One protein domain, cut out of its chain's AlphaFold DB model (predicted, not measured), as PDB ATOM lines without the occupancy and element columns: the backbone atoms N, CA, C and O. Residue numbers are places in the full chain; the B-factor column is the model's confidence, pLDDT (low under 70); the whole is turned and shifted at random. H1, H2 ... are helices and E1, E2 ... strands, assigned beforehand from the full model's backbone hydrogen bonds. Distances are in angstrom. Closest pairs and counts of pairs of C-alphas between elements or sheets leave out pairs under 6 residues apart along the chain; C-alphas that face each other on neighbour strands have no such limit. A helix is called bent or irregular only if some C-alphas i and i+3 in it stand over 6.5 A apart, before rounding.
ATOM      1  N   ILE A   3     -44.337   7.317 -22.266       91.50
ATOM      2  CA  ILE A   3     -44.281   8.159 -21.070       91.50
ATOM      3  C   ILE A   3     -44.191   9.605 -21.543       91.50
ATOM      4  O   ILE A   3     -43.207   9.990 -22.173       91.50
ATOM      5  N   ASN A   4     -45.205  10.400 -21.222       92.88
ATOM      6  CA  ASN A   4     -45.218  11.831 -21.482       92.88
ATOM      7  C   ASN A   4     -44.886  12.564 -20.186       92.88
ATOM      8  O   ASN A   4     -45.527  12.345 -19.160       92.88
ATOM      9  N   LYS A   5     -43.868  13.423 -20.231       95.19
ATOM     10  CA  LYS A   5     -43.489  14.288 -19.115       95.19
ATOM     11  C   LYS A   5     -43.630  15.735 -19.548       95.19
ATOM     12  O   LYS A   5     -42.966  16.162 -20.488       95.19
ATOM     13  N   GLU A   6     -44.428  16.490 -18.813       95.62
ATOM     14  CA  GLU A   6     -44.612  17.920 -19.014       95.62
ATOM     15  C   GLU A   6     -44.057  18.677 -17.807       95.62
ATOM     16  O   GLU A   6     -44.344  18.336 -16.660       95.62
ATOM     17  N   VAL A   7     -43.222  19.686 -18.061       97.06
ATOM     18  CA  VAL A   7     -42.626  20.536 -17.024       97.06
ATOM     19  C   VAL A   7     -43.093  21.964 -17.265       97.06
ATOM     20  O   VAL A   7     -42.795  22.544 -18.307       97.06
ATOM     21  N   THR A   8     -43.809  22.529 -16.300       95.56
ATOM     22  CA  THR A   8     -44.328  23.900 -16.340       95.56
ATOM     23  C   THR A   8     -43.818  24.693 -15.135       95.56
ATOM     24  O   THR A   8     -43.205  24.144 -14.219       95.56
ATOM     25  N   SER A   9     -44.086  26.001 -15.093       94.56
ATOM     26  CA  SER A   9     -43.799  26.826 -13.908       94.56
ATOM     27  C   SER A   9     -44.604  26.414 -12.668       94.56
ATOM     28  O   SER A   9     -44.253  26.801 -11.558       94.56
ATOM     29  N   GLN A  10     -45.676  25.635 -12.848       94.12
ATOM     30  CA  GLN A  10     -46.583  25.181 -11.792       94.12
ATOM     31  C   GLN A  10     -46.218  23.788 -11.262       94.12
ATOM     32  O   GLN A  10     -46.725  23.386 -10.218       94.12
ATOM     33  N   GLY A  11     -45.347  23.048 -11.957       95.56
ATOM     34  CA  GLY A  11     -44.910  21.727 -11.519       95.56
ATOM     35  C   GLY A  11     -44.515  20.797 -12.660       95.56
ATOM     36  O   GLY A  11     -44.188  21.216 -13.768       95.56
ATOM     37  N   THR A  12     -44.505  19.501 -12.361       96.62
ATOM     38  CA  THR A  12     -44.221  18.435 -13.326       96.62
ATOM     39  C   THR A  12     -45.392  17.464 -13.360       96.62
ATOM     40  O   THR A  12     -45.777  16.939 -12.317       96.62
ATOM     41  N   THR A  13     -45.898  17.184 -14.556       94.31
ATOM     42  CA  THR A  13     -46.925  16.168 -14.809       94.31
ATOM     43  C   THR A  13     -46.291  15.003 -15.560       94.31
ATOM     44  O   THR A  13     -45.500  15.202 -16.483       94.31
ATOM     45  N   ILE A  14     -46.622  13.777 -15.157       92.00
ATOM     46  CA  ILE A  14     -46.233  12.552 -15.862       92.00
ATOM     47  C   ILE A  14     -47.515  11.815 -16.232       92.00
ATOM     48  O   ILE A  14     -48.387  11.628 -15.386       92.00
ATOM     49  N   SER A  15     -47.625  11.394 -17.486       90.50
ATOM     50  CA  SER A  15     -48.766  10.642 -18.003       90.50
ATOM     51  C   SER A  15     -48.287   9.430 -18.792       90.50
ATOM     52  O   SER A  15     -47.268   9.487 -19.485       90.50
ATOM     53  N   LEU A  16     -49.032   8.332 -18.696       90.38
ATOM     54  CA  LEU A  16     -48.785   7.100 -19.435       90.38
ATOM     55  C   LEU A  16     -49.818   6.963 -20.553       90.38
ATOM     56  O   LEU A  16     -50.993   7.254 -20.363       90.38
ATOM     57  N   THR A  17     -49.377   6.511 -21.722       91.25
ATOM     58  CA  THR A  17     -50.267   6.191 -22.844       91.25
ATOM     59  C   THR A  17     -50.200   4.698 -23.126       91.25
ATOM     60  O   THR A  17     -49.101   4.163 -23.320       91.25
ATOM     61  N   GLU A  18     -51.368   4.049 -23.147       91.12
ATOM     62  CA  GLU A  18     -51.547   2.608 -23.386       91.12
ATOM     63  C   GLU A  18     -50.600   1.742 -22.529       91.12
ATOM     64  O   GLU A  18     -49.715   1.045 -23.062       91.12
ATOM     65  N   PRO A  19     -50.685   1.836 -21.188       93.00
ATOM     66  CA  PRO A  19     -49.930   0.945 -20.326       93.00
ATOM     67  C   PRO A  19     -50.477  -0.482 -20.453       93.00
ATOM     68  O   PRO A  19     -51.684  -0.706 -20.447       93.00
ATOM     69  N   LYS A  20     -49.564  -1.452 -20.571       93.62
ATOM     70  CA  LYS A  20     -49.897  -2.880 -20.642       93.62
ATOM     71  C   LYS A  20     -49.166  -3.652 -19.562       93.62
ATOM     72  O   LYS A  20     -47.978  -3.415 -19.343       93.62
ATOM     73  N   PHE A  21     -49.851  -4.599 -18.934       93.25
ATOM     74  CA  PHE A  21     -49.303  -5.398 -17.848       93.25
ATOM     75  C   PHE A  21     -49.483  -6.896 -18.091       93.25
ATOM     76  O   PHE A  21     -50.559  -7.369 -18.457       93.25
ATOM     77  N   LEU A  22     -48.401  -7.648 -17.883       95.38
ATOM     78  CA  LEU A  22     -48.381  -9.106 -17.941       95.38
ATOM     79  C   LEU A  22     -48.014  -9.631 -16.548       95.38
ATOM     80  O   LEU A  22     -46.831  -9.640 -16.208       95.38
ATOM     81  N   PRO A  23     -48.990 -10.061 -15.732       95.88
ATOM     82  CA  PRO A  23     -48.692 -10.749 -14.484       95.88
ATOM     83  C   PRO A  23     -47.901 -12.032 -14.773       95.88
ATOM     84  O   PRO A  23     -48.284 -12.816 -15.644       95.88
ATOM     85  N   THR A  24     -46.811 -12.266 -14.043       96.75
ATOM     86  CA  THR A  24     -45.949 -13.450 -14.205       96.75
ATOM     87  C   THR A  24     -45.761 -14.192 -12.890       96.75
ATOM     88  O   THR A  24     -45.722 -13.577 -11.828       96.75
ATOM     89  N   TYR A  25     -45.559 -15.503 -12.976       97.19
ATOM     90  CA  TYR A  25     -45.184 -16.376 -11.867       97.19
ATOM     91  C   TYR A  25     -43.762 -16.908 -12.062       97.19
ATOM     92  O   TYR A  25     -43.369 -17.217 -13.190       97.19
ATOM     93  N   VAL A  26     -43.010 -17.030 -10.966       96.94
ATOM     94  CA  VAL A  26     -41.652 -17.589 -10.949       96.94
ATOM     95  C   VAL A  26     -41.659 -18.892 -10.155       96.94
ATOM     96  O   VAL A  26     -41.854 -18.880  -8.940       96.94
ATOM     97  N   ASP A  27     -41.403 -20.006 -10.834       95.38
ATOM     98  CA  ASP A  27     -41.263 -21.317 -10.205       95.38
ATOM     99  C   ASP A  27     -39.807 -21.537  -9.772       95.38
ATOM    100  O   ASP A  27     -38.928 -21.855 -10.580       95.38
ATOM    101  N   ILE A  28     -39.545 -21.363  -8.476       93.69
ATOM    102  CA  ILE A  28     -38.209 -21.537  -7.889       93.69
ATOM    103  C   ILE A  28     -37.738 -22.997  -7.892       93.69
ATOM    104  O   ILE A  28     -36.534 -23.247  -7.899       93.69
ATOM    105  N   ASN A  29     -38.663 -23.960  -7.930       92.25
ATOM    106  CA  ASN A  29     -38.337 -25.386  -7.932       92.25
ATOM    107  C   ASN A  29     -37.963 -25.871  -9.339       92.25
ATOM    108  O   ASN A  29     -37.226 -26.842  -9.485       92.25
ATOM    109  N   GLN A  30     -38.413 -25.160 -10.376       90.50
ATOM    110  CA  GLN A  30     -38.043 -25.391 -11.775       90.50
ATOM    111  C   GLN A  30     -36.963 -24.418 -12.263       90.50
ATOM    112  O   GLN A  30     -37.022 -23.921 -13.388       90.50
ATOM    113  N   GLY A  31     -35.971 -24.123 -11.418       93.56
ATOM    114  CA  GLY A  31     -34.826 -23.299 -11.809       93.56
ATOM    115  C   GLY A  31     -35.200 -21.855 -12.144       93.56
ATOM    116  O   GLY A  31     -34.641 -21.283 -13.076       93.56
ATOM    117  N   PHE A  32     -36.140 -21.273 -11.392       94.69
ATOM    118  CA  PHE A  32     -36.639 -19.905 -11.586       94.69
ATOM    119  C   PHE A  32     -37.332 -19.691 -12.937       94.69
ATOM    120  O   PHE A  32     -37.267 -18.608 -13.523       94.69
ATOM    121  N   LYS A  33     -38.023 -20.719 -13.441       95.75
ATOM    122  CA  LYS A  33     -38.799 -20.613 -14.677       95.75
ATOM    123  C   LYS A  33     -39.891 -19.554 -14.521       95.75
ATOM    124  O   LYS A  33     -40.722 -19.636 -13.619       95.75
ATOM    125  N   VAL A  34     -39.918 -18.600 -15.446       96.81
ATOM    126  CA  VAL A  34     -40.933 -17.543 -15.505       96.81
ATOM    127  C   VAL A  34     -42.029 -17.947 -16.486       96.81
ATOM    128  O   VAL A  34     -41.732 -18.365 -17.604       96.81
ATOM    129  N   SER A  35     -43.292 -17.842 -16.075       96.00
ATOM    130  CA  SER A  35     -44.460 -18.087 -16.936       96.00
ATOM    131  C   SER A  35     -45.489 -16.963 -16.778       96.00
ATOM    132  O   SER A  35     -45.613 -16.422 -15.674       96.00
ATOM    133  N   PRO A  36     -46.244 -16.600 -17.831       96.94
ATOM    134  CA  PRO A  36     -47.438 -15.771 -17.682       96.94
ATOM    135  C   PRO A  36     -48.370 -16.374 -16.635       96.94
ATOM    136  O   PRO A  36     -48.685 -17.557 -16.711       96.94
ATOM    137  N   LEU A  37     -48.829 -15.579 -15.670       96.50
ATOM    138  CA  LEU A  37     -49.676 -16.081 -14.585       96.50
ATOM    139  C   LEU A  37     -51.004 -16.648 -15.107       96.50
ATOM    140  O   LEU A  37     -51.527 -17.593 -14.530       96.50
ATOM    141  N   LYS A  38     -51.507 -16.124 -16.233       95.25
ATOM    142  CA  LYS A  38     -52.691 -16.658 -16.927       95.25
ATOM    143  C   LYS A  38     -52.537 -18.116 -17.389       95.25
ATOM    144  O   LYS A  38     -53.539 -18.805 -17.531       95.25
ATOM    145  N   ASP A  39     -51.300 -18.570 -17.594       95.31
ATOM    146  CA  ASP A  39     -50.972 -19.913 -18.084       95.31
ATOM    147  C   ASP A  39     -50.554 -20.856 -16.937       95.31
ATOM    148  O   ASP A  39     -50.196 -22.011 -17.171       95.31
ATOM    149  N   VAL A  40     -50.561 -20.373 -15.687       96.00
ATOM    150  CA  VAL A  40     -50.162 -21.149 -14.506       96.00
ATOM    151  C   VAL A  40     -51.325 -21.995 -14.016       96.00
ATOM    152  O   VAL A  40     -52.453 -21.527 -13.875       96.00
ATOM    153  N   THR A  41     -51.032 -23.254 -13.711       95.31
ATOM    154  CA  THR A  41     -52.014 -24.211 -13.196       95.31
ATOM    155  C   THR A  41     -52.020 -24.264 -11.669       95.31
ATOM    156  O   THR A  41     -51.016 -23.960 -11.023       95.31
ATOM    157  N   ASP A  42     -53.111 -24.769 -11.086       96.25
ATOM    158  CA  ASP A  42     -53.216 -24.970  -9.632       96.25
ATOM    159  C   ASP A  42     -52.196 -25.975  -9.067       96.25
ATOM    160  O   ASP A  42     -51.893 -25.950  -7.875       96.25
ATOM    161  N   GLN A  43     -51.630 -26.842  -9.916       94.38
ATOM    162  CA  GLN A  43     -50.526 -27.729  -9.531       94.38
ATOM    163  C   GLN A  43     -49.218 -26.964  -9.295       94.38
ATOM    164  O   GLN A  43     -48.398 -27.391  -8.488       94.38
ATOM    165  N   GLN A  44     -49.013 -25.856 -10.011       93.75
ATOM    166  CA  GLN A  44     -47.825 -25.010  -9.886       93.75
ATOM    167  C   GLN A  44     -48.018 -23.946  -8.802       93.75
ATOM    168  O   GLN A  44     -47.106 -23.672  -8.028       93.75
ATOM    169  N   LEU A  45     -49.213 -23.359  -8.732       95.12
ATOM    170  CA  LEU A  45     -49.585 -22.347  -7.753       95.12
ATOM    171  C   LEU A  45     -51.042 -22.552  -7.356       95.12
ATOM    172  O   LEU A  45     -51.932 -22.308  -8.160       95.12
ATOM    173  N   SER A  46     -51.300 -22.952  -6.113       96.88
ATOM    174  CA  SER A  46     -52.669 -23.100  -5.612       96.88
ATOM    175  C   SER A  46     -53.479 -21.815  -5.809       96.88
ATOM    176  O   SER A  46     -53.012 -20.747  -5.415       96.88
ATOM    177  N   ASN A  47     -54.702 -21.930  -6.332       97.06
ATOM    178  CA  ASN A  47     -55.587 -20.800  -6.631       97.06
ATOM    179  C   ASN A  47     -54.993 -19.826  -7.664       97.06
ATOM    180  O   ASN A  47     -55.183 -18.611  -7.554       97.06
ATOM    181  N   ALA A  48     -54.295 -20.337  -8.685       96.69
ATOM    182  CA  ALA A  48     -53.609 -19.524  -9.694       96.69
ATOM    183  C   ALA A  48     -54.550 -18.500 -10.353       96.69
ATOM    184  O   ALA A  48     -54.197 -17.331 -10.518       96.69
ATOM    185  N   SER A  49     -55.784 -18.918 -10.654       95.81
ATOM    186  CA  SER A  49     -56.811 -18.039 -11.223       95.81
ATOM    187  C   SER A  49     -57.215 -16.909 -10.265       95.81
ATOM    188  O   SER A  49     -57.349 -15.766 -10.698       95.81
ATOM    189  N   SER A  50     -57.336 -17.185  -8.958       97.44
ATOM    190  CA  SER A  50     -57.660 -16.150  -7.960       97.44
ATOM    191  C   SER A  50     -56.559 -15.102  -7.893       97.44
ATOM    192  O   SER A  50     -56.836 -13.911  -8.012       97.44
ATOM    193  N   HIS A  51     -55.300 -15.542  -7.809       97.31
ATOM    194  CA  HIS A  51     -54.153 -14.637  -7.815       97.31
ATOM    195  C   HIS A  51     -54.122 -13.762  -9.070       97.31
ATOM    196  O   HIS A  51     -53.874 -12.560  -8.980       97.31
ATOM    197  N   TYR A  52     -54.422 -14.340 -10.238       96.31
ATOM    198  CA  TYR A  52     -54.516 -13.578 -11.477       96.31
ATOM    199  C   TYR A  52     -55.591 -12.485 -11.395       96.31
ATOM    200  O   TYR A  52     -55.300 -11.325 -11.692       96.31
ATOM    201  N   GLN A  53     -56.804 -12.814 -10.941       96.00
ATOM    202  CA  GLN A  53     -57.895 -11.838 -10.827       96.00
ATOM    203  C   GLN A  53     -57.629 -10.759  -9.770       96.00
ATOM    204  O   GLN A  53     -57.900  -9.584 -10.016       96.00
ATOM    205  N   GLU A  54     -57.064 -11.125  -8.620       97.06
ATOM    206  CA  GLU A  54     -56.699 -10.181  -7.559       97.06
ATOM    207  C   GLU A  54     -55.673  -9.161  -8.048       97.06
ATOM    208  O   GLU A  54     -55.852  -7.960  -7.847       97.06
ATOM    209  N   ILE A  55     -54.637  -9.618  -8.758       95.81
ATOM    210  CA  ILE A  55     -53.623  -8.734  -9.339       95.81
ATOM    211  C   ILE A  55     -54.252  -7.809 -10.384       95.81
ATOM    212  O   ILE A  55     -53.987  -6.605 -10.363       95.81
ATOM    213  N   LYS A  56     -55.110  -8.334 -11.274       94.81
ATOM    214  CA  LYS A  56     -55.816  -7.499 -12.259       94.81
ATOM    215  C   LYS A  56     -56.638  -6.409 -11.576       94.81
ATOM    216  O   LYS A  56     -56.537  -5.242 -11.953       94.81
ATOM    217  N   SER A  57     -57.410  -6.783 -10.558       95.38
ATOM    218  CA  SER A  57     -58.252  -5.864  -9.789       95.38
ATOM    219  C   SER A  57     -57.421  -4.789  -9.082       95.38
ATOM    220  O   SER A  57     -57.677  -3.596  -9.242       95.38
ATOM    221  N   HIS A  58     -56.363  -5.199  -8.376       95.94
ATOM    222  CA  HIS A  58     -55.503  -4.292  -7.620       95.94
ATOM    223  C   HIS A  58     -54.792  -3.269  -8.511       95.94
ATOM    224  O   HIS A  58     -54.767  -2.081  -8.197       95.94
ATOM    225  N   MET A  59     -54.238  -3.710  -9.642       94.56
ATOM    226  CA  MET A  59     -53.528  -2.818 -10.561       94.56
ATOM    227  C   MET A  59     -54.480  -1.836 -11.255       94.56
ATOM    228  O   MET A  59     -54.158  -0.655 -11.395       94.56
ATOM    229  N   SER A  60     -55.679  -2.297 -11.621       94.19
ATOM    230  CA  SER A  60     -56.682  -1.461 -12.297       94.19
ATOM    231  C   SER A  60     -57.296  -0.398 -11.377       94.19
ATOM    232  O   SER A  60     -57.852   0.581 -11.866       94.19
ATOM    233  N   GLN A  61     -57.177  -0.545 -10.050       94.62
ATOM    234  CA  GLN A  61     -57.639   0.464  -9.088       94.62
ATOM    235  C   GLN A  61     -56.907   1.806  -9.255       94.62
ATOM    236  O   GLN A  61     -57.513   2.861  -9.086       94.62
ATOM    237  N   TRP A  62     -55.607   1.763  -9.564       89.44
ATOM    238  CA  TRP A  62     -54.747   2.951  -9.637       89.44
ATOM    239  C   TRP A  62     -54.417   3.376 -11.066       89.44
ATOM    240  O   TRP A  62     -53.964   4.498 -11.275       89.44
ATOM    241  N   MET A  63     -54.654   2.493 -12.035       89.62
ATOM    242  CA  MET A  63     -54.457   2.739 -13.462       89.62
ATOM    243  C   MET A  63     -55.659   2.183 -14.242       89.62
ATOM    244  O   MET A  63     -55.583   1.071 -14.767       89.62
ATOM    245  N   PRO A  64     -56.791   2.907 -14.297       89.69
ATOM    246  CA  PRO A  64     -57.988   2.463 -15.016       89.69
ATOM    247  C   PRO A  64     -57.766   2.254 -16.520       89.69
ATOM    248  O   PRO A  64     -58.505   1.512 -17.157       89.69
ATOM    249  N   GLU A  65     -56.759   2.914 -17.089       90.00
ATOM    250  CA  GLU A  65     -56.327   2.794 -18.480       90.00
ATOM    251  C   GLU A  65     -55.410   1.583 -18.745       90.00
ATOM    252  O   GLU A  65     -54.869   1.453 -19.845       90.00
ATOM    253  N   LEU A  66     -55.175   0.733 -17.738       93.19
ATOM    254  CA  LEU A  66     -54.306  -0.433 -17.843       93.19
ATOM    255  C   LEU A  66     -54.954  -1.572 -18.631       93.19
ATOM    256  O   LEU A  66     -55.957  -2.148 -18.217       93.19
TER     257      LEU A  66
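This is residues 3 to 66 of the 70 residues of an uncharacterized protein of Amphibacillus xylanus (strain ATCC 51415 / DSM 6626 / JCM 7361 / LMG 17667 / NBRC 15112 / Ep01) (UniProt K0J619). The model is a thin rod with a two-stranded hairpin at each end, the longer one of E1 and E2 and the shorter one of E3 and E4, joined by a drawn-out link, residues 18 to 23. After the shorter hairpin the chain turns round, and helix H1 runs back along the rod's long axis toward the longer hairpin, whose turn end, residues 7 to 12, sticks out free. The printed part has 64 residues, with four named strands and one named helix in the order E1, E2, E3, E4, H1; each sheet has two antiparallel strands, and the class is mixed, helices and strands. The whole is extended, with a radius of gyration of the C-alphas of 16.9 A and spans of 55 by 24 by 15 A.

E1, residues 3 to 8, and E2, residues 11 to 17, form a hairpin; they are antiparallel, with 160 degrees between their directions. Their C-alphas 5 and 14 face each other at 4.6 A. N 4 and O 15, at 2.8 A, and N 13 and O 6, at 2.9 A, are within hydrogen-bond range. E3, residues 24 to 27, and E4, residues 33 to 36, form the other hairpin, antiparallel at 152 degrees. Their C-alphas 24 and 36 face each other at 4.4 A, and N 25 and O 35, at 2.9 A, are within hydrogen-bond range. E2 and E3 are apart, and E1 is apart from both E3 and E4. H1, residues 48 to 62, is apart from E1, E2 and E3. In H1, 10 of 11 O i to N i+4 pairs are within hydrogen-bond range.

E1 begins at C-alpha 3, (-44.281, 8.159, -21.070), and is 16.4 A long from first to last C-alpha. E2 is the longest strand, with 7 residues and 20.0 A from first to last C-alpha. E3 and E4 have 4 residues each. H1 has 15 residues and runs 22.5 A from C-alpha 48, (-53.609, -19.524, -9.694), to C-alpha 62, (-54.747, 2.951, -9.637); it is not bent.

The two C-alphas farthest apart are those of Ser 9 and Gln 43, at 55.1 A, while those of Ile 3 and Leu 66, the first and last printed, are 13.6 A apart. The links E1 to E2 and E3 to E4 are tight, E2 to E3 is short, and E4 to H1, with 11 residues between them, is long. The printed part has no cut. The mean pLDDT of the printed part is 94.6, and no printed residue is under 70.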